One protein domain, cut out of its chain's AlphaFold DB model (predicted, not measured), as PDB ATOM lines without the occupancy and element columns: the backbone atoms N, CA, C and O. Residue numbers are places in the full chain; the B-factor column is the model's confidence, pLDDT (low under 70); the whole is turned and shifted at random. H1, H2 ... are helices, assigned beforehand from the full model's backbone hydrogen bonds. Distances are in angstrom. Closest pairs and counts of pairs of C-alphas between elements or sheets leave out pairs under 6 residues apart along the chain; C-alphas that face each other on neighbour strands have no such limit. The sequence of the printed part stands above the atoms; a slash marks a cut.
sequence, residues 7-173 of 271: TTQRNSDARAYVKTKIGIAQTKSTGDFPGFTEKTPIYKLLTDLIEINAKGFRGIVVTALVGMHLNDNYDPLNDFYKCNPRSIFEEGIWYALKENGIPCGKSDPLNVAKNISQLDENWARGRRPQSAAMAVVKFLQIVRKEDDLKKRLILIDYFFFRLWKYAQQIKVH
ATOM      1  N   THR A   7     -23.170  59.448 -42.655       85.00
ATOM      2  CA  THR A   7     -21.931  58.735 -42.311       85.00
ATOM      3  C   THR A   7     -22.049  57.975 -40.992       85.00
ATOM      4  O   THR A   7     -21.674  56.809 -40.921       85.00
ATOM      5  N   THR A   8     -22.615  58.602 -39.962       84.12
ATOM      6  CA  THR A   8     -22.825  57.983 -38.649       84.12
ATOM      7  C   THR A   8     -23.775  56.789 -38.743       84.12
ATOM      8  O   THR A   8     -23.478  55.741 -38.172       84.12
ATOM      9  N   GLN A   9     -24.871  56.910 -39.503       90.88
ATOM     10  CA  GLN A   9     -25.792  55.789 -39.725       90.88
ATOM     11  C   GLN A   9     -25.088  54.628 -40.436       90.88
ATOM     12  O   GLN A   9     -25.095  53.510 -39.934       90.88
ATOM     13  N   ARG A  10     -24.374  54.908 -41.532       94.00
ATOM     14  CA  ARG A  10     -23.595  53.902 -42.271       94.00
ATOM     15  C   ARG A  10     -22.590  53.162 -41.378       94.00
ATOM     16  O   ARG A  10     -22.438  51.948 -41.484       94.00
ATOM     17  N   ASN A  11     -21.883  53.882 -40.508       92.88
ATOM     18  CA  ASN A  11     -20.893  53.287 -39.606       92.88
ATOM     19  C   ASN A  11     -21.568  52.457 -38.495       92.88
ATOM     20  O   ASN A  11     -21.041  51.419 -38.088       92.88
ATOM     21  N   SER A  12     -22.764  52.861 -38.054       93.44
ATOM     22  CA  SER A  12     -23.611  52.062 -37.164       93.44
ATOM     23  C   SER A  12     -24.078  50.766 -37.835       93.44
ATOM     24  O   SER A  12     -23.975  49.699 -37.230       93.44
ATOM     25  N   ASP A  13     -24.508  50.827 -39.097       96.25
ATOM     26  CA  ASP A  13     -24.935  49.656 -39.872       96.25
ATOM     27  C   ASP A  13     -23.766  48.684 -40.093       96.25
ATOM     28  O   ASP A  13     -23.903  47.478 -39.884       96.25
ATOM     29  N   ALA A  14     -22.571  49.206 -40.394       96.56
ATOM     30  CA  ALA A  14     -21.337  48.424 -40.457       96.56
ATOM     31  C   ALA A  14     -21.061  47.669 -39.146       96.56
ATOM     32  O   ALA A  14     -20.760  46.470 -39.157       96.56
ATOM     33  N   ARG A  15     -21.178  48.358 -38.003       97.25
ATOM     34  CA  ARG A  15     -20.997  47.753 -36.677       97.25
ATOM     35  C   ARG A  15     -22.041  46.671 -36.416       97.25
ATOM     36  O   ARG A  15     -21.679  45.586 -35.963       97.25
ATOM     37  N   ALA A  16     -23.313  46.950 -36.704       97.75
ATOM     38  CA  ALA A  16     -24.413  46.009 -36.517       97.75
ATOM     39  C   ALA A  16     -24.211  44.742 -37.357       97.75
ATOM     40  O   ALA A  16     -24.299  43.640 -36.819       97.75
ATOM     41  N   TYR A  17     -23.840  44.885 -38.631       98.38
ATOM     42  CA  TYR A  17     -23.554  43.760 -39.518       98.38
ATOM     43  C   TYR A  17     -22.456  42.846 -38.962       98.38
ATOM     44  O   TYR A  17     -22.650  41.634 -38.848       98.38
ATOM     45  N   VAL A  18     -21.318  43.417 -38.549       98.38
ATOM     46  CA  VAL A  18     -20.208  42.635 -37.985       98.38
ATOM     47  C   VAL A  18     -20.619  41.952 -36.678       98.38
ATOM     48  O   VAL A  18     -20.306  40.777 -36.487       98.38
ATOM     49  N   LYS A  19     -21.360  42.637 -35.794       98.12
ATOM     50  CA  LYS A  19     -21.878  42.030 -34.555       98.12
ATOM     51  C   LYS A  19     -22.809  40.858 -34.847       98.12
ATOM     52  O   LYS A  19     -22.653  39.811 -34.229       98.12
ATOM     53  N   THR A  20     -23.712  41.002 -35.813       98.25
ATOM     54  CA  THR A  20     -24.613  39.927 -36.239       98.25
ATOM     55  C   THR A  20     -23.831  38.731 -36.770       98.25
ATOM     56  O   THR A  20     -24.078  37.607 -36.343       98.25
ATOM     57  N   LYS A  21     -22.838  38.947 -37.642       98.50
ATOM     58  CA  LYS A  21     -22.022  37.855 -38.193       98.50
ATOM     59  C   LYS A  21     -21.192  37.131 -37.133       98.50
ATOM     60  O   LYS A  21     -21.112  35.906 -37.160       98.50
ATOM     61  N   ILE A  22     -20.631  37.859 -36.166       98.00
ATOM     62  CA  ILE A  22     -19.925  37.245 -35.033       98.00
ATOM     63  C   ILE A  22     -20.897  36.500 -34.107       98.00
ATOM     64  O   ILE A  22     -20.583  35.399 -33.664       98.00
ATOM     65  N   GLY A  23     -22.083  37.055 -33.842       97.44
ATOM     66  CA  GLY A  23     -23.118  36.386 -33.052       97.44
ATOM     67  C   GLY A  23     -23.578  35.076 -33.695       97.44
ATOM     68  O   GLY A  23     -23.665  34.058 -33.017       97.44
ATOM     69  N   ILE A  24     -23.766  35.062 -35.019       97.50
ATOM     70  CA  ILE A  24     -24.038  33.829 -35.771       97.50
ATOM     71  C   ILE A  24     -22.870  32.855 -35.600       97.50
ATOM     72  O   ILE A  24     -23.090  31.725 -35.172       97.50
ATOM     73  N   ALA A  25     -21.633  33.291 -35.849       97.69
ATOM     74  CA  ALA A  25     -20.435  32.460 -35.711       97.69
ATOM     75  C   ALA A  25     -20.316  31.769 -34.338       97.69
ATOM     76  O   ALA A  25     -19.917  30.608 -34.277       97.69
ATOM     77  N   GLN A  26     -20.697  32.447 -33.252       96.44
ATOM     78  CA  GLN A  26     -20.666  31.903 -31.888       96.44
ATOM     79  C   GLN A  26     -21.639  30.737 -31.663       96.44
ATOM     80  O   GLN A  26     -21.392  29.899 -30.801       96.44
ATOM     81  N   THR A  27     -22.725  30.668 -32.435       96.88
ATOM     82  CA  THR A  27     -23.729  29.592 -32.341       96.88
ATOM     83  C   THR A  27     -23.407  28.388 -33.228       96.88
ATOM     84  O   THR A  27     -24.137  27.400 -33.216       96.88
ATOM     85  N   LYS A  28     -22.329  28.468 -34.016       96.38
ATOM     86  CA  LYS A  28     -21.966  27.470 -35.020       96.38
ATOM     87  C   LYS A  28     -20.862  26.532 -34.552       96.38
ATOM     88  O   LYS A  28     -20.021  26.853 -33.710       96.38
ATOM     89  N   SER A  29     -20.845  25.359 -35.165       94.62
ATOM     90  CA  SER A  29     -19.836  24.316 -35.024       94.62
ATOM     91  C   SER A  29     -19.193  24.011 -36.381       94.62
ATOM     92  O   SER A  29     -19.670  24.446 -37.426       94.62
ATOM     93  N   THR A  30     -18.117  23.222 -36.395       90.94
ATOM     94  CA  THR A  30     -17.511  22.758 -37.656       90.94
ATOM     95  C   THR A  30     -18.503  21.946 -38.501       90.94
ATOM     96  O   THR A  30     -18.447  22.003 -39.727       90.94
ATOM     97  N   GLY A  31     -19.444  21.237 -37.863       92.69
ATOM     98  CA  GLY A  31     -20.473  20.442 -38.540       92.69
ATOM     99  C   GLY A  31     -21.484  21.274 -39.334       92.69
ATOM    100  O   GLY A  31     -22.057  20.769 -40.292       92.69
ATOM    101  N   ASP A  32     -21.648  22.560 -39.006       95.56
ATOM    102  CA  ASP A  32     -22.490  23.490 -39.770       95.56
ATOM    103  C   ASP A  32     -21.885  23.878 -41.131       95.56
ATOM    104  O   ASP A  32     -22.555  24.494 -41.960       95.56
ATOM    105  N   PHE A  33     -20.620  23.518 -41.373       95.62
ATOM    106  CA  PHE A  33     -19.863  23.860 -42.573       95.62
ATOM    107  C   PHE A  33     -19.263  22.611 -43.247       95.62
ATOM    108  O   PHE A  33     -18.046  22.536 -43.447       95.62
ATOM    109  N   PRO A  34     -20.086  21.618 -43.642       89.50
ATOM    110  CA  PRO A  34     -19.597  20.319 -44.119       89.50
ATOM    111  C   PRO A  34     -18.742  20.419 -45.396       89.50
ATOM    112  O   PRO A  34     -17.896  19.564 -45.646       89.50
ATOM    113  N   GLY A  35     -18.921  21.483 -46.187       88.50
ATOM    114  CA  GLY A  35     -18.147  21.750 -47.401       88.50
ATOM    115  C   GLY A  35     -16.755  22.353 -47.177       88.50
ATOM    116  O   GLY A  35     -16.043  22.556 -48.158       88.50
ATOM    117  N   PHE A  36     -16.348  22.647 -45.934       93.69
ATOM    118  CA  PHE A  36     -15.092  23.348 -45.629       93.69
ATOM    119  C   PHE A  36     -14.219  22.589 -44.618       93.69
ATOM    120  O   PHE A  36     -13.989  23.027 -43.489       93.69
ATOM    121  N   THR A  37     -13.703  21.436 -45.043       91.62
ATOM    122  CA  THR A  37     -12.759  20.616 -44.260       91.62
ATOM    123  C   THR A  37     -11.306  21.042 -44.491       91.62
ATOM    124  O   THR A  37     -11.015  21.747 -45.456       91.62
ATOM    125  N   GLU A  38     -10.370  20.566 -43.667       89.25
ATOM    126  CA  GLU A  38      -8.924  20.872 -43.746       89.25
ATOM    127  C   GLU A  38      -8.287  20.608 -45.119       89.25
ATOM    128  O   GLU A  38      -7.301  21.234 -45.517       89.25
ATOM    129  N   LYS A  39      -8.873  19.685 -45.884       90.12
ATOM    130  CA  LYS A  39      -8.411  19.331 -47.229       90.12
ATOM    131  C   LYS A  39      -8.882  20.323 -48.295       90.12
ATOM    132  O   LYS A  39      -8.325  20.336 -49.392       90.12
ATOM    133  N   THR A  40      -9.881  21.149 -47.994       93.56
ATOM    134  CA  THR A  40     -10.502  22.050 -48.968       93.56
ATOM    135  C   THR A  40      -9.651  23.296 -49.223       93.56
ATOM    136  O   THR A  40      -9.012  23.814 -48.300       93.56
ATOM    137  N   PRO A  41      -9.660  23.837 -50.457       94.00
ATOM    138  CA  PRO A  41      -8.919  25.055 -50.782       94.00
ATOM    139  C   PRO A  41      -9.311  26.251 -49.909       94.00
ATOM    140  O   PRO A  41      -8.443  27.005 -49.484       94.00
ATOM    141  N   ILE A  42     -10.605  26.400 -49.602       95.69
ATOM    142  CA  ILE A  42     -11.120  27.513 -48.792       95.69
ATOM    143  C   ILE A  42     -10.615  27.422 -47.354       95.69
ATOM    144  O   ILE A  42     -10.207  28.438 -46.797       95.69
ATOM    145  N   TYR A  43     -10.586  26.223 -46.761       96.50
ATOM    146  CA  TYR A  43     -10.045  26.056 -45.414       96.50
ATOM    147  C   TYR A  43      -8.595  26.537 -45.341       96.50
ATOM    148  O   TYR A  43      -8.286  27.364 -44.483       96.50
ATOM    149  N   LYS A  44      -7.739  26.048 -46.253       95.69
ATOM    150  CA  LYS A  44      -6.306  26.385 -46.300       95.69
ATOM    151  C   LYS A  44      -6.092  27.873 -46.534       95.69
ATOM    152  O   LYS A  44      -5.329  28.515 -45.825       95.69
ATOM    153  N   LEU A  45      -6.845  28.430 -47.476       96.44
ATOM    154  CA  LEU A  45      -6.810  29.847 -47.792       96.44
ATOM    155  C   LEU A  45      -7.168  30.709 -46.570       96.44
ATOM    156  O   LEU A  45      -6.518  31.720 -46.320       96.44
ATOM    157  N   LEU A  46      -8.173  30.308 -45.787       97.06
ATOM    158  CA  LEU A  46      -8.531  31.025 -44.567       97.06
ATOM    159  C   LEU A  46      -7.516  30.816 -43.440       97.06
ATOM    160  O   LEU A  46      -7.338  31.735 -42.647       97.06
ATOM    161  N   THR A  47      -6.814  29.683 -43.385       95.44
ATOM    162  CA  THR A  47      -5.673  29.496 -42.471       95.44
ATOM    163  C   THR A  47      -4.560  30.497 -42.790       95.44
ATOM    164  O   THR A  47      -4.155  31.250 -41.908       95.44
ATOM    165  N   ASP A  48      -4.158  30.600 -44.061       93.50
ATOM    166  CA  ASP A  48      -3.102  31.520 -44.520       93.50
ATOM    167  C   ASP A  48      -3.461  33.007 -44.338       93.50
ATOM    168  O   ASP A  48      -2.583  33.871 -44.294       93.50
ATOM    169  N   LEU A  49      -4.757  33.314 -44.245       95.62
ATOM    170  CA  LEU A  49      -5.292  34.660 -44.051       95.62
ATOM    171  C   LEU A  49      -5.500  35.020 -42.572       95.62
ATOM    172  O   LEU A  49      -5.191  36.135 -42.146       95.62
ATOM    173  N   ILE A  50      -6.117  34.119 -41.805       95.12
ATOM    174  CA  ILE A  50      -6.609  34.393 -40.453       95.12
ATOM    175  C   ILE A  50      -5.561  34.007 -39.420       95.12
ATOM    176  O   ILE A  50      -5.312  34.787 -38.512       95.12
ATOM    177  N   GLU A  51      -4.889  32.870 -39.545       91.75
ATOM    178  CA  GLU A  51      -4.061  32.301 -38.470       91.75
ATOM    179  C   GLU A  51      -2.604  32.802 -38.514       91.75
ATOM    180  O   GLU A  51      -1.670  32.131 -38.092       91.75
ATOM    181  N   ILE A  52      -2.410  34.028 -39.004       86.56
ATOM    182  CA  ILE A  52      -1.111  34.696 -39.155       86.56
ATOM    183  C   ILE A  52      -1.025  35.971 -38.310       86.56
ATOM    184  O   ILE A  52      -2.034  36.631 -38.091       86.56
ATOM    185  N   ASN A  53       0.168  36.387 -37.874       79.81
ATOM    186  CA  ASN A  53       0.314  37.549 -36.977       79.81
ATOM    187  C   ASN A  53      -0.124  38.896 -37.610       79.81
ATOM    188  O   ASN A  53      -0.551  39.813 -36.910       79.81
ATOM    189  N   ALA A  54      -0.074  39.039 -38.940       82.31
ATOM    190  CA  ALA A  54      -0.423  40.295 -39.611       82.31
ATOM    191  C   ALA A  54      -1.951  40.530 -39.674       82.31
ATOM    192  O   ALA A  54      -2.616  40.251 -40.673       82.31
ATOM    193  N   LYS A  55      -2.500  41.111 -38.597       84.81
ATOM    194  CA  LYS A  55      -3.934  41.419 -38.384       84.81
ATOM    195  C   LYS A  55      -4.573  42.218 -39.535       84.81
ATOM    196  O   LYS A  55      -5.741  42.010 -39.863       84.81
ATOM    197  N   GLY A  56      -3.785  43.070 -40.198       89.69
ATOM    198  CA  GLY A  56      -4.219  43.945 -41.290       89.69
ATOM    199  C   GLY A  56      -4.949  43.244 -42.441       89.69
ATOM    200  O   GLY A  56      -5.936  43.774 -42.950       89.69
ATOM    201  N   PHE A  57      -4.535  42.026 -42.810       94.75
ATOM    202  CA  PHE A  57      -5.177  41.266 -43.892       94.75
ATOM    203  C   PHE A  57      -6.602  40.826 -43.540       94.75
ATOM    204  O   PHE A  57      -7.506  40.927 -44.371       94.75
ATOM    205  N   ARG A  58      -6.834  40.425 -42.282       94.69
ATOM    206  CA  ARG A  58      -8.182  40.133 -41.767       94.69
ATOM    207  C   ARG A  58      -9.046  41.391 -41.809       94.69
ATOM    208  O   ARG A  58     -10.202  41.327 -42.217       94.69
ATOM    209  N   GLY A  59      -8.455  42.530 -41.437       95.38
ATOM    210  CA  GLY A  59      -9.085  43.846 -41.516       95.38
ATOM    211  C   GLY A  59      -9.577  44.174 -42.925       95.38
ATOM    212  O   GLY A  59     -10.736  44.546 -43.076       95.38
ATOM    213  N   ILE A  60      -8.752  43.955 -43.960       96.38
ATOM    214  CA  ILE A  60      -9.152  44.174 -45.363       96.38
ATOM    215  C   ILE A  60     -10.394  43.359 -45.721       96.38
ATOM    216  O   ILE A  60     -11.341  43.915 -46.274       96.38
ATOM    217  N   VAL A  61     -10.413  42.062 -45.397       97.94
ATOM    218  CA  VAL A  61     -11.550  41.198 -45.745       97.94
ATOM    219  C   VAL A  61     -12.812  41.628 -45.008       97.94
ATOM    220  O   VAL A  61     -13.845  41.796 -45.649       97.94
ATOM    221  N   VAL A  62     -12.747  41.896 -43.698       97.94
ATOM    222  CA  VAL A  62     -13.923  42.377 -42.947       97.94
ATOM    223  C   VAL A  62     -14.444  43.692 -43.541       97.94
ATOM    224  O   VAL A  62     -15.646  43.826 -43.765       97.94
ATOM    225  N   THR A  63     -13.556  44.640 -43.857       97.50
ATOM    226  CA  THR A  63     -13.918  45.916 -44.491       97.50
ATOM    227  C   THR A  63     -14.554  45.723 -45.864       97.50
ATOM    228  O   THR A  63     -15.574  46.346 -46.151       97.50
ATOM    229  N   ALA A  64     -14.000  44.844 -46.699       97.56
ATOM    230  CA  ALA A  64     -14.540  44.538 -48.017       97.56
ATOM    231  C   ALA A  64     -15.949  43.930 -47.926       97.56
ATOM    232  O   ALA A  64     -16.859  44.398 -48.607       97.56
ATOM    233  N   LEU A  65     -16.146  42.946 -47.043       98.38
ATOM    234  CA  LEU A  65     -17.440  42.291 -46.834       98.38
ATOM    235  C   LEU A  65     -18.501  43.258 -46.297       98.38
ATOM    236  O   LEU A  65     -19.654  43.205 -46.718       98.38
ATOM    237  N   VAL A  66     -18.117  44.165 -45.396       98.12
ATOM    238  CA  VAL A  66     -18.994  45.240 -44.911       98.12
ATOM    239  C   VAL A  66     -19.336  46.210 -46.038       98.12
ATOM    240  O   VAL A  66     -20.498  46.560 -46.200       98.12
ATOM    241  N   GLY A  67     -18.357  46.621 -46.845       97.19
ATOM    242  CA  GLY A  67     -18.600  47.490 -47.997       97.19
ATOM    243  C   GLY A  67     -19.592  46.878 -48.988       97.19
ATOM    244  O   GLY A  67     -20.479  47.582 -49.460       97.19
ATOM    245  N   MET A  68     -19.485  45.568 -49.241       96.88
ATOM    246  CA  MET A  68     -20.420  44.832 -50.100       96.88
ATOM    247  C   MET A  68     -21.823  44.767 -49.493       96.88
ATOM    248  O   MET A  68     -22.797  44.871 -50.220       96.88
ATOM    249  N   HIS A  69     -21.935  44.630 -48.169       96.44
ATOM    250  CA  HIS A  69     -23.226  44.657 -47.481       96.44
ATOM    251  C   HIS A  69     -23.895  46.039 -47.524       96.44
ATOM    252  O   HIS A  69     -25.109  46.136 -47.666       96.44
ATOM    253  N   LEU A  70     -23.110  47.110 -47.393       96.12
ATOM    254  CA  LEU A  70     -23.618  48.485 -47.414       96.12
ATOM    255  C   LEU A  70     -23.970  48.970 -48.829       96.12
ATOM    256  O   LEU A  70     -24.695  49.953 -48.977       96.12
ATOM    257  N   ASN A  71     -23.407  48.341 -49.862       95.19
ATOM    258  CA  ASN A  71     -23.637  48.681 -51.259       95.19
ATOM    259  C   ASN A  71     -23.378  47.459 -52.152       95.19
ATOM    260  O   ASN A  71     -22.224  47.119 -52.409       95.19
ATOM    261  N   ASP A  72     -24.433  46.869 -52.710       90.94
ATOM    262  CA  ASP A  72     -24.332  45.676 -53.564       90.94
ATOM    263  C   ASP A  72     -23.463  45.894 -54.820       90.94
ATOM    264  O   ASP A  72     -22.808  44.972 -55.313       90.94
ATOM    265  N   ASN A  73     -23.383  47.138 -55.307       94.00
ATOM    266  CA  ASN A  73     -22.571  47.513 -56.467       94.00
ATOM    267  C   ASN A  73     -21.094  47.769 -56.122       94.00
ATOM    268  O   ASN A  73     -20.290  48.058 -57.010       94.00
ATOM    269  N   TYR A  74     -20.714  47.715 -54.844       95.56
ATOM    270  CA  TYR A  74     -19.337  47.932 -54.420       95.56
ATOM    271  C   TYR A  74     -18.443  46.760 -54.830       95.56
ATOM    272  O   TYR A  74     -18.742  45.605 -54.534       95.56
ATOM    273  N   ASP A  75     -17.323  47.074 -55.483       96.06
ATOM    274  CA  ASP A  75     -16.316  46.103 -55.889       96.06
ATOM    275  C   ASP A  75     -15.013  46.305 -55.103       96.06
ATOM    276  O   ASP A  75     -14.210  47.171 -55.459       96.06
ATOM    277  N   PRO A  76     -14.763  45.510 -54.049       95.25
ATOM    278  CA  PRO A  76     -13.549  45.656 -53.257       95.25
ATOM    279  C   PRO A  76     -12.273  45.264 -54.009       95.25
ATOM    280  O   PRO A  76     -11.195  45.661 -53.579       95.25
ATOM    281  N   LEU A  77     -12.363  44.478 -55.089       97.00
ATOM    282  CA  LEU A  77     -11.189  44.058 -55.860       97.00
ATOM    283  C   LEU A  77     -10.700  45.167 -56.789       97.00
ATOM    284  O   LEU A  77      -9.504  45.257 -57.044       97.00
ATOM    285  N   ASN A  78     -11.614  46.012 -57.269       96.00
ATOM    286  CA  ASN A  78     -11.307  47.062 -58.238       96.00
ATOM    287  C   ASN A  78     -11.286  48.475 -57.636       96.00
ATOM    288  O   ASN A  78     -10.596  49.345 -58.168       96.00
ATOM    289  N   ASP A  79     -12.030  48.720 -56.554       94.38
ATOM    290  CA  ASP A  79     -12.157  50.051 -55.957       94.38
ATOM    291  C   ASP A  79     -12.362  49.991 -54.432       94.38
ATOM    292  O   ASP A  79     -13.375  50.435 -53.890       94.38
ATOM    293  N   PHE A  80     -11.381  49.432 -53.714       95.06
ATOM    294  CA  PHE A  80     -11.430  49.216 -52.263       95.06
ATOM    295  C   PHE A  80     -11.737  50.492 -51.454       95.06
ATOM    296  O   PHE A  80     -12.363  50.449 -50.391       95.06
ATOM    297  N   TYR A  81     -11.333  51.666 -51.945       93.56
ATOM    298  CA  TYR A  81     -11.539  52.927 -51.230       93.56
ATOM    299  C   TYR A  81     -12.943  53.515 -51.383       93.56
ATOM    300  O   TYR A  81     -13.329  54.351 -50.560       93.56
ATOM    301  N   LYS A  82     -13.751  53.038 -52.337       93.88
ATOM    302  CA  LYS A  82     -15.123  53.520 -52.565       93.88
ATOM    303  C   LYS A  82     -16.048  53.335 -51.361       93.88
ATOM    304  O   LYS A  82     -17.004  54.091 -51.191       93.88
ATOM    305  N   CYS A  83     -15.750  52.377 -50.480       92.81
ATOM    306  CA  CYS A  83     -16.493  52.179 -49.233       92.81
ATOM    307  C   CYS A  83     -16.080  53.133 -48.092       92.81
ATOM    308  O   CYS A  83     -16.675  53.085 -47.017       92.81
ATOM    309  N   ASN A  84     -15.103  54.025 -48.307       92.25
ATOM    310  CA  ASN A  84     -14.464  54.847 -47.270       92.25
ATOM    311  C   ASN A  84     -13.904  53.998 -46.109       92.25
ATOM    312  O   ASN A  84     -14.324  54.175 -44.958       92.25
ATOM    313  N   PRO A  85     -12.936  53.098 -46.384       93.00
ATOM    314  CA  PRO A  85     -12.512  52.034 -45.471       93.00
ATOM    315  C   PRO A  85     -12.072  52.546 -44.095       93.00
ATOM    316  O   PRO A  85     -12.342  51.888 -43.097       93.00
ATOM    317  N   ARG A  86     -11.459  53.738 -44.013       90.25
ATOM    318  CA  ARG A  86     -11.078  54.361 -42.732       90.25
ATOM    319  C   ARG A  86     -12.280  54.594 -41.823       90.25
ATOM    320  O   ARG A  86     -12.269  54.146 -40.684       90.25
ATOM    321  N   SER A  87     -13.296  55.287 -42.331       90.75
ATOM    322  CA  SER A  87     -14.444  55.699 -41.520       90.75
ATOM    323  C   SER A  87     -15.260  54.483 -41.084       90.75
ATOM    324  O   SER A  87     -15.511  54.315 -39.896       90.75
ATOM    325  N   ILE A  88     -15.576  53.564 -42.006       93.69
ATOM    326  CA  ILE A  88     -16.348  52.365 -41.641       93.69
ATOM    327  C   ILE A  88     -15.569  51.435 -40.703       93.69
ATOM    328  O   ILE A  88     -16.169  50.791 -39.840       93.69
ATOM    329  N   PHE A  89     -14.238  51.363 -40.841       94.75
ATOM    330  CA  PHE A  89     -13.437  50.493 -39.996       94.75
ATOM    331  C   PHE A  89     -13.256  51.069 -38.595       94.75
ATOM    332  O   PHE A  89     -13.633  50.414 -37.629       94.75
ATOM    333  N   GLU A  90     -12.727  52.286 -38.478       91.25
ATOM    334  CA  GLU A  90     -12.380  52.882 -37.185       91.25
ATOM    335  C   GLU A  90     -13.619  53.211 -36.339       91.25
ATOM    336  O   GLU A  90     -13.571  53.089 -35.117       91.25
ATOM    337  N   GLU A  91     -14.740  53.580 -36.970       88.75
ATOM    338  CA  GLU A  91     -15.956  54.008 -36.263       88.75
ATOM    339  C   GLU A  91     -17.025  52.910 -36.142       88.75
ATOM    340  O   GLU A  91     -17.969  53.058 -35.368       88.75
ATOM    341  N   GLY A  92     -16.892  51.801 -36.878       92.75
ATOM    342  CA  GLY A  92     -17.885  50.724 -36.894       92.75
ATOM    343  C   GLY A  92     -17.287  49.351 -36.607       92.75
ATOM    344  O   GLY A  92     -17.504  48.765 -35.543       92.75
ATOM    345  N   ILE A  93     -16.520  48.836 -37.568       96.69
ATOM    346  CA  ILE A  93     -15.982  47.467 -37.547       96.69
ATOM    347  C   ILE A  93     -15.082  47.239 -36.329       96.69
ATOM    348  O   ILE A  93     -15.231  46.233 -35.639       96.69
ATOM    349  N   TRP A  94     -14.176  48.173 -36.039       94.44
ATOM    350  CA  TRP A  94     -13.220  48.069 -34.940       94.44
ATOM    351  C   TRP A  94     -13.920  47.879 -33.592       94.44
ATOM    352  O   TRP A  94     -13.551  46.986 -32.827       94.44
ATOM    353  N   TYR A  95     -14.987  48.642 -33.328       90.44
ATOM    354  CA  TYR A  95     -15.792  48.488 -32.115       90.44
ATOM    355  C   TYR A  95     -16.453  47.110 -32.042       90.44
ATOM    356  O   TYR A  95     -16.365  46.447 -31.009       90.44
ATOM    357  N   ALA A  96     -17.050  46.634 -33.141       94.69
ATOM    358  CA  ALA A  96     -17.654  45.302 -33.188       94.69
ATOM    359  C   ALA A  96     -16.630  44.185 -32.913       94.69
ATOM    360  O   ALA A  96     -16.915  43.265 -32.142       94.69
ATOM    361  N   LEU A  97     -15.433  44.275 -33.500       93.50
ATOM    362  CA  LEU A  97     -14.355  43.308 -33.289       93.50
ATOM    363  C   LEU A  97     -13.839  43.352 -31.842       93.50
ATOM    364  O   LEU A  97     -13.771  42.310 -31.185       93.50
ATOM    365  N   LYS A  98     -13.545  44.544 -31.304       88.31
ATOM    366  CA  LYS A  98     -13.054  44.724 -29.925       88.31
ATOM    367  C   LYS A  98     -14.056  44.273 -28.864       88.31
ATOM    368  O   LYS A  98     -13.641  43.663 -27.878       88.31
ATOM    369  N   GLU A  99     -15.346  44.558 -29.042       89.44
ATOM    370  CA  GLU A  99     -16.418  44.136 -28.124       89.44
ATOM    371  C   GLU A  99     -16.541  42.617 -28.032       89.44
ATOM    372  O   GLU A  99     -16.796  42.088 -26.956       89.44
ATOM    373  N   ASN A 100     -16.291  41.912 -29.135       88.44
ATOM    374  CA  ASN A 100     -16.330  40.452 -29.188       88.44
ATOM    375  C   ASN A 100     -14.961  39.798 -28.911       88.44
ATOM    376  O   ASN A 100     -14.792  38.580 -29.016       88.44
ATOM    377  N   GLY A 101     -13.956  40.600 -28.544       85.12
ATOM    378  CA  GLY A 101     -12.601  40.132 -28.267       85.12
ATOM    379  C   GLY A 101     -11.912  39.500 -29.478       85.12
ATOM    380  O   GLY A 101     -11.108  38.592 -29.300       85.12
ATOM    381  N   ILE A 102     -12.235  39.942 -30.694       89.69
ATOM    382  CA  ILE A 102     -11.494  39.574 -31.900       89.69
ATOM    383  C   ILE A 102     -10.255  40.481 -32.002       89.69
ATOM    384  O   ILE A 102     -10.401  41.710 -31.986       89.69
ATOM    385  N   PRO A 103      -9.034  39.927 -32.108       84.19
ATOM    386  CA  PRO A 103      -7.830  40.739 -32.205       84.19
ATOM    387  C   PRO A 103      -7.798  41.529 -33.510       84.19
ATOM    388  O   PRO A 103      -7.826  40.966 -34.605       84.19
ATOM    389  N   CYS A 104      -7.687  42.842 -33.356       86.56
ATOM    390  CA  CYS A 104      -7.579  43.829 -34.418       86.56
ATOM    391  C   CYS A 104      -6.816  45.053 -33.893       86.56
ATOM    392  O   CYS A 104      -6.911  45.390 -32.705       86.56
ATOM    393  N   GLY A 105      -6.054  45.697 -34.769       82.94
ATOM    394  CA  GLY A 105      -5.489  47.027 -34.575       82.94
ATOM    395  C   GLY A 105      -6.456  48.121 -35.032       82.94
ATOM    396  O   GLY A 105      -7.478  47.858 -35.665       82.94
ATOM    397  N   LYS A 106      -6.148  49.376 -34.685       76.31
ATOM    398  CA  LYS A 106      -7.052  50.520 -34.905       76.31
ATOM    399  C   LYS A 106      -7.349  50.784 -36.384       76.31
ATOM    400  O   LYS A 106      -8.494  51.036 -36.729       76.31
ATOM    401  N   SER A 107      -6.339  50.683 -37.245       84.25
ATOM    402  CA  SER A 107      -6.422  51.049 -38.669       84.25
ATOM    403  C   SER A 107      -5.920  49.920 -39.577       84.25
ATOM    404  O   SER A 107      -5.360  50.165 -40.644       84.25
ATOM    405  N   ASP A 108      -6.123  48.675 -39.145       83.38
ATOM    406  CA  ASP A 108      -5.657  47.440 -39.789       83.38
ATOM    407  C   ASP A 108      -5.754  47.406 -41.325       83.38
ATOM    408  O   ASP A 108      -4.723  47.181 -41.968       83.38
ATOM    409  N   PRO A 109      -6.921  47.657 -41.953       85.31
ATOM    410  CA  PRO A 109      -7.019  47.616 -43.410       85.31
ATOM    411  C   PRO A 109      -6.158  48.690 -44.082       85.31
ATOM    412  O   PRO A 109      -5.584  48.451 -45.142       85.31
ATOM    413  N   LEU A 110      -6.014  49.864 -43.463       86.19
ATOM    414  CA  LEU A 110      -5.255  50.982 -44.025       86.19
ATOM    415  C   LEU A 110      -3.747  50.783 -43.911       86.19
ATOM    416  O   LEU A 110      -3.015  51.329 -44.728       86.19
ATOM    417  N   ASN A 111      -3.280  50.008 -42.931       82.50
ATOM    418  CA  ASN A 111      -1.858  49.698 -42.785       82.50
ATOM    419  C   ASN A 111      -1.348  48.806 -43.928       82.50
ATOM    420  O   ASN A 111      -0.163  48.831 -44.249       82.50
ATOM    421  N   VAL A 112      -2.243  48.047 -44.569       83.06
ATOM    422  CA  VAL A 112      -1.896  47.087 -45.627       83.06
ATOM    423  C   VAL A 112      -2.350  47.570 -47.011       83.06
ATOM    424  O   VAL A 112      -1.621  47.422 -47.995       83.06
ATOM    425  N   ALA A 113      -3.521  48.199 -47.110       82.38
ATOM    426  CA  ALA A 113      -4.083  48.690 -48.370       82.38
ATOM    427  C   ALA A 113      -3.867  50.197 -48.597       82.38
ATOM    428  O   ALA A 113      -4.558  50.780 -49.425       82.38
ATOM    429  N   LYS A 114      -2.924  50.846 -47.892       79.00
ATOM    430  CA  LYS A 114      -2.709  52.303 -47.969       79.00
ATOM    431  C   LYS A 114      -2.634  52.807 -49.417       79.00
ATOM    432  O   LYS A 114      -1.696  52.471 -50.131       79.00
ATOM    433  N   ASN A 115      -3.586  53.660 -49.798       75.38
ATOM    434  CA  ASN A 115      -3.679  54.325 -51.102       75.38
ATOM    435  C   ASN A 115      -3.743  53.365 -52.308       75.38
ATOM    436  O   ASN A 115      -3.321  53.730 -53.401       75.38
ATOM    437  N   ILE A 116      -4.253  52.145 -52.114       82.50
ATOM    438  CA  ILE A 116      -4.444  51.166 -53.186       82.50
ATOM    439  C   ILE A 116      -5.929  51.008 -53.499       82.50
ATOM    440  O   ILE A 116      -6.707  50.609 -52.635       82.50
ATOM    441  N   SER A 117      -6.310  51.265 -54.748       81.44
ATOM    442  CA  SER A 117      -7.681  51.072 -55.237       81.44
ATOM    443  C   SER A 117      -7.971  49.607 -55.570       81.44
ATOM    444  O   SER A 117      -9.061  49.123 -55.286       81.44
ATOM    445  N   GLN A 118      -6.992  48.895 -56.137       92.94
ATOM    446  CA  GLN A 118      -7.168  47.533 -56.644       92.94
ATOM    447  C   GLN A 118      -6.486  46.494 -55.752       92.94
ATOM    448  O   GLN A 118      -5.290  46.576 -55.478       92.94
ATOM    449  N   LEU A 119      -7.246  45.488 -55.325       94.38
ATOM    450  CA  LEU A 119      -6.740  44.326 -54.601       94.38
ATOM    451  C   LEU A 119      -6.547  43.170 -55.590       94.38
ATOM    452  O   LEU A 119      -7.386  42.275 -55.690       94.38
ATOM    453  N   ASP A 120      -5.442  43.202 -56.332       95.50
ATOM    454  CA  ASP A 120      -5.081  42.197 -57.333       95.50
ATOM    455  C   ASP A 120      -3.813  41.408 -56.943       95.50
ATOM    456  O   ASP A 120      -3.212  41.596 -55.880       95.50
ATOM    457  N   GLU A 121      -3.387  40.483 -57.807       95.50
ATOM    458  CA  GLU A 121      -2.169  39.708 -57.555       95.50
ATOM    459  C   GLU A 121      -0.903  40.574 -57.514       95.50
ATOM    460  O   GLU A 121       0.039  40.234 -56.794       95.50
ATOM    461  N   ASN A 122      -0.861  41.685 -58.256       94.06
ATOM    462  CA  ASN A 122       0.283  42.596 -58.247       94.06
ATOM    463  C   ASN A 122       0.401  43.299 -56.895       94.06
ATOM    464  O   ASN A 122       1.482  43.311 -56.299       94.06
ATOM    465  N   TRP A 123      -0.719  43.795 -56.364       94.44
ATOM    466  CA  TRP A 123      -0.809  44.289 -54.997       94.44
ATOM    467  C   TRP A 123      -0.342  43.224 -54.003       94.44
ATOM    468  O   TRP A 123       0.511  43.509 -53.161       94.44
ATOM    469  N   ALA A 124      -0.827  41.986 -54.132       94.88
ATOM    470  CA  ALA A 124      -0.480  40.908 -53.213       94.88
ATOM    471  C   ALA A 124       1.023  40.566 -53.210       94.88
ATOM    472  O   ALA A 124       1.602  40.366 -52.140       94.88
ATOM    473  N   ARG A 125       1.680  40.544 -54.381       93.06
ATOM    474  CA  ARG A 125       3.138  40.321 -54.511       93.06
ATOM    475  C   ARG A 125       3.962  41.406 -53.813       93.06
ATOM    476  O   ARG A 125       5.039  41.122 -53.300       93.06
ATOM    477  N   GLY A 126       3.440  42.629 -53.739       89.00
ATOM    478  CA  GLY A 126       4.065  43.759 -53.051       89.00
ATOM    479  C   GLY A 126       3.819  43.814 -51.539       89.00
ATOM    480  O   GLY A 126       4.025  44.871 -50.935       89.00
ATOM    481  N   ARG A 127       3.316  42.745 -50.908       90.69
ATOM    482  CA  ARG A 127       2.963  42.718 -49.478       90.69
ATOM    483  C   ARG A 127       3.626  41.560 -48.742       90.69
ATOM    484  O   ARG A 127       4.013  40.553 -49.328       90.69
ATOM    485  N   ARG A 128       3.777  41.721 -47.425       87.69
ATOM    486  CA  ARG A 128       4.393  40.728 -46.539       87.69
ATOM    487  C   ARG A 128       3.469  40.413 -45.351       87.69
ATOM    488  O   ARG A 128       3.020  41.353 -44.698       87.69
ATOM    489  N   PRO A 129       3.220  39.124 -45.050       92.38
ATOM    490  CA  PRO A 129       3.493  37.961 -45.902       92.38
ATOM    491  C   PRO A 129       2.661  37.976 -47.200       92.38
ATOM    492  O   PRO A 129       1.471  38.286 -47.194       92.38
ATOM    493  N   GLN A 130       3.297  37.613 -48.317       94.06
ATOM    494  CA  GLN A 130       2.655  37.574 -49.638       94.06
ATOM    495  C   GLN A 130       1.540  36.521 -49.699       94.06
ATOM    496  O   GLN A 130       0.527  36.742 -50.358       94.06
ATOM    497  N   SER A 131       1.705  35.390 -49.007       94.25
ATOM    498  CA  SER A 131       0.701  34.320 -48.941       94.25
ATOM    499  C   SER A 131      -0.637  34.830 -48.403       94.25
ATOM    500  O   SER A 131      -1.669  34.593 -49.024       94.25
ATOM    501  N   ALA A 132      -0.614  35.613 -47.323       95.00
ATOM    502  CA  ALA A 132      -1.819  36.195 -46.741       95.00
ATOM    503  C   ALA A 132      -2.464  37.240 -47.655       95.00
ATOM    504  O   ALA A 132      -3.680  37.246 -47.828       95.00
ATOM    505  N   ALA A 133      -1.658  38.090 -48.296       95.75
ATOM    506  CA  ALA A 133      -2.164  39.053 -49.270       95.75
ATOM    507  C   ALA A 133      -2.835  38.346 -50.460       95.75
ATOM    508  O   ALA A 133      -3.924  38.722 -50.885       95.75
ATOM    509  N   MET A 134      -2.228  37.265 -50.949       97.69
ATOM    510  CA  MET A 134      -2.795  36.439 -52.011       97.69
ATOM    511  C   MET A 134      -4.087  35.743 -51.560       97.69
ATOM    512  O   MET A 134      -5.040  35.646 -52.332       97.69
ATOM    513  N   ALA A 135      -4.144  35.292 -50.305       97.81
ATOM    514  CA  ALA A 135      -5.341  34.712 -49.713       97.81
ATOM    515  C   ALA A 135      -6.491  35.730 -49.621       97.81
ATOM    516  O   ALA A 135      -7.620  35.367 -49.943       97.81
ATOM    517  N   VAL A 136      -6.218  37.002 -49.288       97.62
ATOM    518  CA  VAL A 136      -7.218  38.092 -49.352       97.62
ATOM    519  C   VAL A 136      -7.830  38.180 -50.749       97.62
ATOM    520  O   VAL A 136      -9.051  38.105 -50.885       97.62
ATOM    521  N   VAL A 137      -6.989  38.316 -51.783       97.88
ATOM    522  CA  VAL A 137      -7.446  38.472 -53.175       97.88
ATOM    523  C   VAL A 137      -8.292  37.276 -53.593       97.88
ATOM    524  O   VAL A 137      -9.432  37.440 -54.026       97.88
ATOM    525  N   LYS A 138      -7.767  36.062 -53.406       98.25
ATOM    526  CA  LYS A 138      -8.449  34.825 -53.797       98.25
ATOM    527  C   LYS A 138      -9.767  34.633 -53.044       98.25
ATOM    528  O   LYS A 138     -10.754  34.242 -53.659       98.25
ATOM    529  N   PHE A 139      -9.817  34.937 -51.746       98.44
ATOM    530  CA  PHE A 139     -11.054  34.832 -50.972       98.44
ATOM    531  C   PHE A 139     -12.128  35.786 -51.489       98.44
ATOM    532  O   PHE A 139     -13.253  35.368 -51.754       98.44
ATOM    533  N   LEU A 140     -11.779  37.064 -51.670       98.00
ATOM    534  CA  LEU A 140     -12.716  38.078 -52.150       98.00
ATOM    535  C   LEU A 140     -13.186  37.786 -53.582       98.00
ATOM    536  O   LEU A 140     -14.359  37.992 -53.887       98.00
ATOM    537  N   GLN A 141     -12.317  37.233 -54.435       97.94
ATOM    538  CA  GLN A 141     -12.698  36.726 -55.757       97.94
ATOM    539  C   GLN A 141     -13.724  35.594 -55.672       97.94
ATOM    540  O   GLN A 141     -14.708  35.635 -56.404       97.94
ATOM    541  N   ILE A 142     -13.524  34.610 -54.787       97.81
ATOM    542  CA  ILE A 142     -14.472  33.502 -54.591       97.81
ATOM    543  C   ILE A 142     -15.828  34.042 -54.123       97.81
ATOM    544  O   ILE A 142     -16.850  33.715 -54.717       97.81
ATOM    545  N   VAL A 143     -15.842  34.914 -53.112       97.38
ATOM    546  CA  VAL A 143     -17.084  35.506 -52.585       97.38
ATOM    547  C   VAL A 143     -17.816  36.319 -53.655       97.38
ATOM    548  O   VAL A 143     -19.038  36.248 -53.747       97.38
ATOM    549  N   ARG A 144     -17.093  37.094 -54.471       94.81
ATOM    550  CA  ARG A 144     -17.707  37.969 -55.479       94.81
ATOM    551  C   ARG A 144     -18.200  37.221 -56.717       94.81
ATOM    552  O   ARG A 144     -19.209  37.630 -57.276       94.81
ATOM    553  N   LYS A 145     -17.515  36.148 -57.128       96.12
ATOM    554  CA  LYS A 145     -17.909  35.304 -58.271       96.12
ATOM    555  C   LYS A 145     -19.044  34.326 -57.954       96.12
ATOM    556  O   LYS A 145     -19.578  33.723 -58.872       96.12
ATOM    557  N   GLU A 146     -19.371  34.115 -56.682       96.38
ATOM    558  CA  GLU A 146     -20.466  33.229 -56.291       96.38
ATOM    559  C   GLU A 146     -21.813  33.928 -56.501       96.38
ATOM    560  O   GLU A 146     -22.173  34.809 -55.719       96.38
ATOM    561  N   ASP A 147     -22.543  33.550 -57.551       93.12
ATOM    562  CA  ASP A 147     -23.844  34.129 -57.911       93.12
ATOM    563  C   ASP A 147     -24.985  33.648 -57.004       93.12
ATOM    564  O   ASP A 147     -25.971  34.362 -56.803       93.12
ATOM    565  N   ASP A 148     -24.856  32.459 -56.406       96.19
ATOM    566  CA  ASP A 148     -25.844  31.954 -55.457       96.19
ATOM    567  C   ASP A 148     -25.686  32.671 -54.111       96.19
ATOM    568  O   ASP A 148     -24.750  32.430 -53.340       96.19
ATOM    569  N   LEU A 149     -26.652  33.539 -53.792       93.50
ATOM    570  CA  LEU A 149     -26.674  34.305 -52.547       93.50
ATOM    571  C   LEU A 149     -26.530  33.415 -51.302       93.50
ATOM    572  O   LEU A 149     -25.847  33.807 -50.355       93.50
ATOM    573  N   LYS A 150     -27.132  32.217 -51.280       95.44
ATOM    574  CA  LYS A 150     -27.031  31.315 -50.123       95.44
ATOM    575  C   LYS A 150     -25.607  30.796 -49.969       95.44
ATOM    576  O   LYS A 150     -25.070  30.829 -48.864       95.44
ATOM    577  N   LYS A 151     -24.970  30.371 -51.063       96.00
ATOM    578  CA  LYS A 151     -23.567  29.923 -51.039       96.00
ATOM    579  C   LYS A 151     -22.621  31.061 -50.663       96.00
ATOM    580  O   LYS A 151     -21.737  30.867 -49.829       96.00
ATOM    581  N   ARG A 152     -22.857  32.267 -51.187       96.50
ATOM    582  CA  ARG A 152     -22.100  33.474 -50.830       96.50
ATOM    583  C   ARG A 152     -22.202  33.784 -49.336       96.50
ATOM    584  O   ARG A 152     -21.189  34.051 -48.693       96.50
ATOM    585  N   LEU A 153     -23.404  33.716 -48.765       96.06
ATOM    586  CA  LEU A 153     -23.614  33.920 -47.330       96.06
ATOM    587  C   LEU A 153     -22.920  32.841 -46.491       96.06
ATOM    588  O   LEU A 153     -22.292  33.187 -45.496       96.06
ATOM    589  N   ILE A 154     -22.945  31.577 -46.923       97.00
ATOM    590  CA  ILE A 154     -22.224  30.478 -46.260       97.00
ATOM    591  C   ILE A 154     -20.706  30.733 -46.244       97.00
ATOM    592  O   ILE A 154     -20.069  30.517 -45.214       97.00
ATOM    593  N   LEU A 155     -20.120  31.235 -47.337       97.88
ATOM    594  CA  LEU A 155     -18.697  31.612 -47.391       97.88
ATOM    595  C   LEU A 155     -18.358  32.722 -46.384       97.88
ATOM    596  O   LEU A 155     -17.346  32.650 -45.684       97.88
ATOM    597  N   ILE A 156     -19.214  33.742 -46.303       98.25
ATOM    598  CA  ILE A 156     -19.057  34.867 -45.374       98.25
ATOM    599  C   ILE A 156     -19.187  34.388 -43.925       98.25
ATOM    600  O   ILE A 156     -18.345  34.719 -43.090       98.25
ATOM    601  N   ASP A 157     -20.210  33.590 -43.625       98.19
ATOM    602  CA  ASP A 157     -20.440  33.052 -42.285       98.19
ATOM    603  C   ASP A 157     -19.286  32.139 -41.861       98.19
ATOM    604  O   ASP A 157     -18.833  32.214 -40.718       98.19
ATOM    605  N   TYR A 158     -18.736  31.354 -42.791       98.44
ATOM    606  CA  TYR A 158     -17.561  30.529 -42.532       98.44
ATOM    607  C   TYR A 158     -16.308  31.361 -42.224       98.44
ATOM    608  O   TYR A 158     -15.560  31.028 -41.303       98.44
ATOM    609  N   PHE A 159     -16.094  32.477 -42.928       98.56
ATOM    610  CA  PHE A 159     -15.012  33.414 -42.609       98.56
ATOM    611  C   PHE A 159     -15.140  33.973 -41.186       98.56
ATOM    612  O   PHE A 159     -14.175  33.925 -40.420       98.56
ATOM    613  N   PHE A 160     -16.327  34.451 -40.797       98.50
ATOM    614  CA  PHE A 160     -16.555  34.963 -39.442       98.50
ATOM    615  C   PHE A 160     -16.456  33.866 -38.374       98.50
ATOM    616  O   PHE A 160     -15.913  34.116 -37.297       98.50
ATOM    617  N   PHE A 161     -16.897  32.643 -38.681       98.25
ATOM    618  CA  PHE A 161     -16.705  31.473 -37.825       98.25
ATOM    619  C   PHE A 161     -15.224  31.177 -37.577       98.25
ATOM    620  O   PHE A 161     -14.809  31.058 -36.422       98.25
ATOM    621  N   ARG A 162     -14.403  31.125 -38.633       97.44
ATOM    622  CA  ARG A 162     -12.951  30.918 -38.520       97.44
ATOM    623  C   ARG A 162     -12.272  32.050 -37.753       97.44
ATOM    624  O   ARG A 162     -11.442  31.780 -36.887       97.44
ATOM    625  N   LEU A 163     -12.664  33.299 -38.006       96.69
ATOM    626  CA  LEU A 163     -12.145  34.468 -37.295       96.69
ATOM    627  C   LEU A 163     -12.441  34.397 -35.789       96.69
ATOM    628  O   LEU A 163     -11.560  34.665 -34.970       96.69
ATOM    629  N   TRP A 164     -13.662  34.001 -35.417       96.25
ATOM    630  CA  TRP A 164     -14.042  33.798 -34.021       96.25
ATOM    631  C   TRP A 164     -13.295  32.622 -33.382       96.25
ATOM    632  O   TRP A 164     -12.733  32.788 -32.300       96.25
ATOM    633  N   LYS A 165     -13.226  31.459 -34.045       94.75
ATOM    634  CA  LYS A 165     -12.482  30.292 -33.542       94.75
ATOM    635  C   LYS A 165     -11.020  30.623 -33.269       94.75
ATOM    636  O   LYS A 165     -10.535  30.314 -32.183       94.75
ATOM    637  N   TYR A 166     -10.363  31.314 -34.197       92.69
ATOM    638  CA  TYR A 166      -8.992  31.776 -34.010       92.69
ATOM    639  C   TYR A 166      -8.861  32.700 -32.791       92.69
ATOM    640  O   TYR A 166      -7.983  32.500 -31.954       92.69
ATOM    641  N   ALA A 167      -9.767  33.672 -32.631       90.19
ATOM    642  CA  ALA A 167      -9.761  34.554 -31.465       90.19
ATOM    643  C   ALA A 167      -9.907  33.781 -30.144       90.19
ATOM    644  O   ALA A 167      -9.260  34.130 -29.159       90.19
ATOM    645  N   GLN A 168     -10.721  32.725 -30.115       88.94
ATOM    646  CA  GLN A 168     -10.854  31.874 -28.935       88.94
ATOM    647  C   GLN A 168      -9.586  31.060 -28.672       88.94
ATOM    648  O   GLN A 168      -9.166  31.002 -27.525       88.94
ATOM    649  N   GLN A 169      -8.949  30.499 -29.704       86.19
ATOM    650  CA  GLN A 169      -7.701  29.737 -29.564       86.19
ATOM    651  C   GLN A 169      -6.585  30.571 -28.928       86.19
ATOM    652  O   GLN A 169      -5.918  30.112 -28.007       86.19
ATOM    653  N   ILE A 170      -6.409  31.821 -29.359       80.00
ATOM    654  CA  ILE A 170      -5.322  32.665 -28.840       80.00
ATOM    655  C   ILE A 170      -5.645  33.315 -27.487       80.00
ATOM    656  O   ILE A 170      -4.718  33.659 -26.759       80.00
ATOM    657  N   LYS A 171      -6.929  33.429 -27.108       68.81
ATOM    658  CA  LYS A 171      -7.352  33.863 -25.761       68.81
ATOM    659  C   LYS A 171      -7.011  32.853 -24.657       68.81
ATOM    660  O   LYS A 171      -7.034  33.236 -23.494       68.81
ATOM    661  N   VAL A 172      -6.711  31.594 -24.996       55.16
ATOM    662  CA  VAL A 172      -6.394  30.527 -24.021       55.16
ATOM    663  C   VAL A 172      -5.060  30.763 -23.293       55.16
ATOM    664  O   VAL A 172      -4.794  30.109 -22.290       55.16
ATOM    665  N   HIS A 173      -4.264  31.758 -23.696       46.97
ATOM    666  CA  HIS A 173      -3.146  32.258 -22.891       46.97
ATOM    667  C   HIS A 173      -3.711  33.092 -21.732       46.97
ATOM    668  O   HIS A 173      -3.828  34.316 -21.807       46.97
TER     669      HIS A 173
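What this domain is: This is residues 7 to 173 of the 271 residues of an uncharacterized protein of Pseudanabaena sp. SR411 (UniProt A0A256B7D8). A rounded cluster of helices is built round one helix, H3, which lies near the middle with H1, H5, H6 and H8 packed on it; H8 runs side by side with H3, while H1 reaches along one side of the cluster from H5 to H9. H9, the longest helix, folds back from H8 as a hairpin and crosses the last part of H1, H2 packs on both H8 and H9, and small H7 packs on H8. The printed part has 167 residues with nine named helices, H1 to H9 in order, and no named strand: its class is all helix, with mostly crossed packing. It is compact, with a radius of gyration of the C-alphas of 14.6 A and spans of 38 by 37 by 33 A.

How they stand to each other: H1, residues 7 to 26, touches H5, residues 85 to 99, with residues 10 to 19 alone; the closest C-alphas, of Arg 15 and Gly 92, are 4.3 A apart, at a steep tilt of 39 degrees, the same way. With residues 21 to 26 alone H1 touches residues 157 to 164 of H9, residues 149 to 171, about perpendicular at 76 degrees, closest at Ala 25 and Phe 161, 4.4 A between C-alphas. H2, residues 41 to 50, touches H8, residues 130 to 145, at a steep tilt of 53 degrees, closest at the C-alphas of Leu 49 and Ala 132, 4.7 A. H3, residues 55 to 70, is the hub, touching six helices. Among them, H6, residues 108 to 113, is about perpendicular to it at 88 degrees, the C-alphas of Gly 56 and Asp 108 being closest at 4.1 A. Residues 57 to 64 alone of H3 touch H8 at a shallow tilt of 15 degrees, the same way, closest at the C-alphas of Val 61 and Val 136, 6.4 A. H4, residues 80 to 83, only just touches H3, with 3 pairs of C-alphas within 8 A, closest at Gly 67 and Cys 83, 5.3 A. H7, residues 121 to 125, touches residues 130 to 137 alone of H8, closest at the C-alphas of Ala 124 and Ala 133, 4.7 A. H8 and H9 form a helical hairpin at 31 degrees, closest at the C-alphas of Val 143 and Arg 152, 5.7 A. Every O i to N i+4 pair is within hydrogen-bond range in H1, H2, H3, H7, H8 and H9, against 9 of 11 in H5 and 1 of 2 in H6; H4 is too short for such a pair.

Where its parts are: H1 begins at C-alpha 7 (-21.931, 58.735, -42.311) and is 28.8 A long. H3 measures 22.8 A, H5 19.5 A and H8 22.4 A. H9 measures 33.0 A and ends at C-alpha 171 (-7.352, 33.863, -25.761).

The domain as a whole: The C-alphas of Thr 8 and Lys 39 are the two farthest apart, 42.1 A. The printed part has no cut; the link from H1 to H2, residues 27 to 40, is long. Residues 171 to 173 have pLDDT under 70.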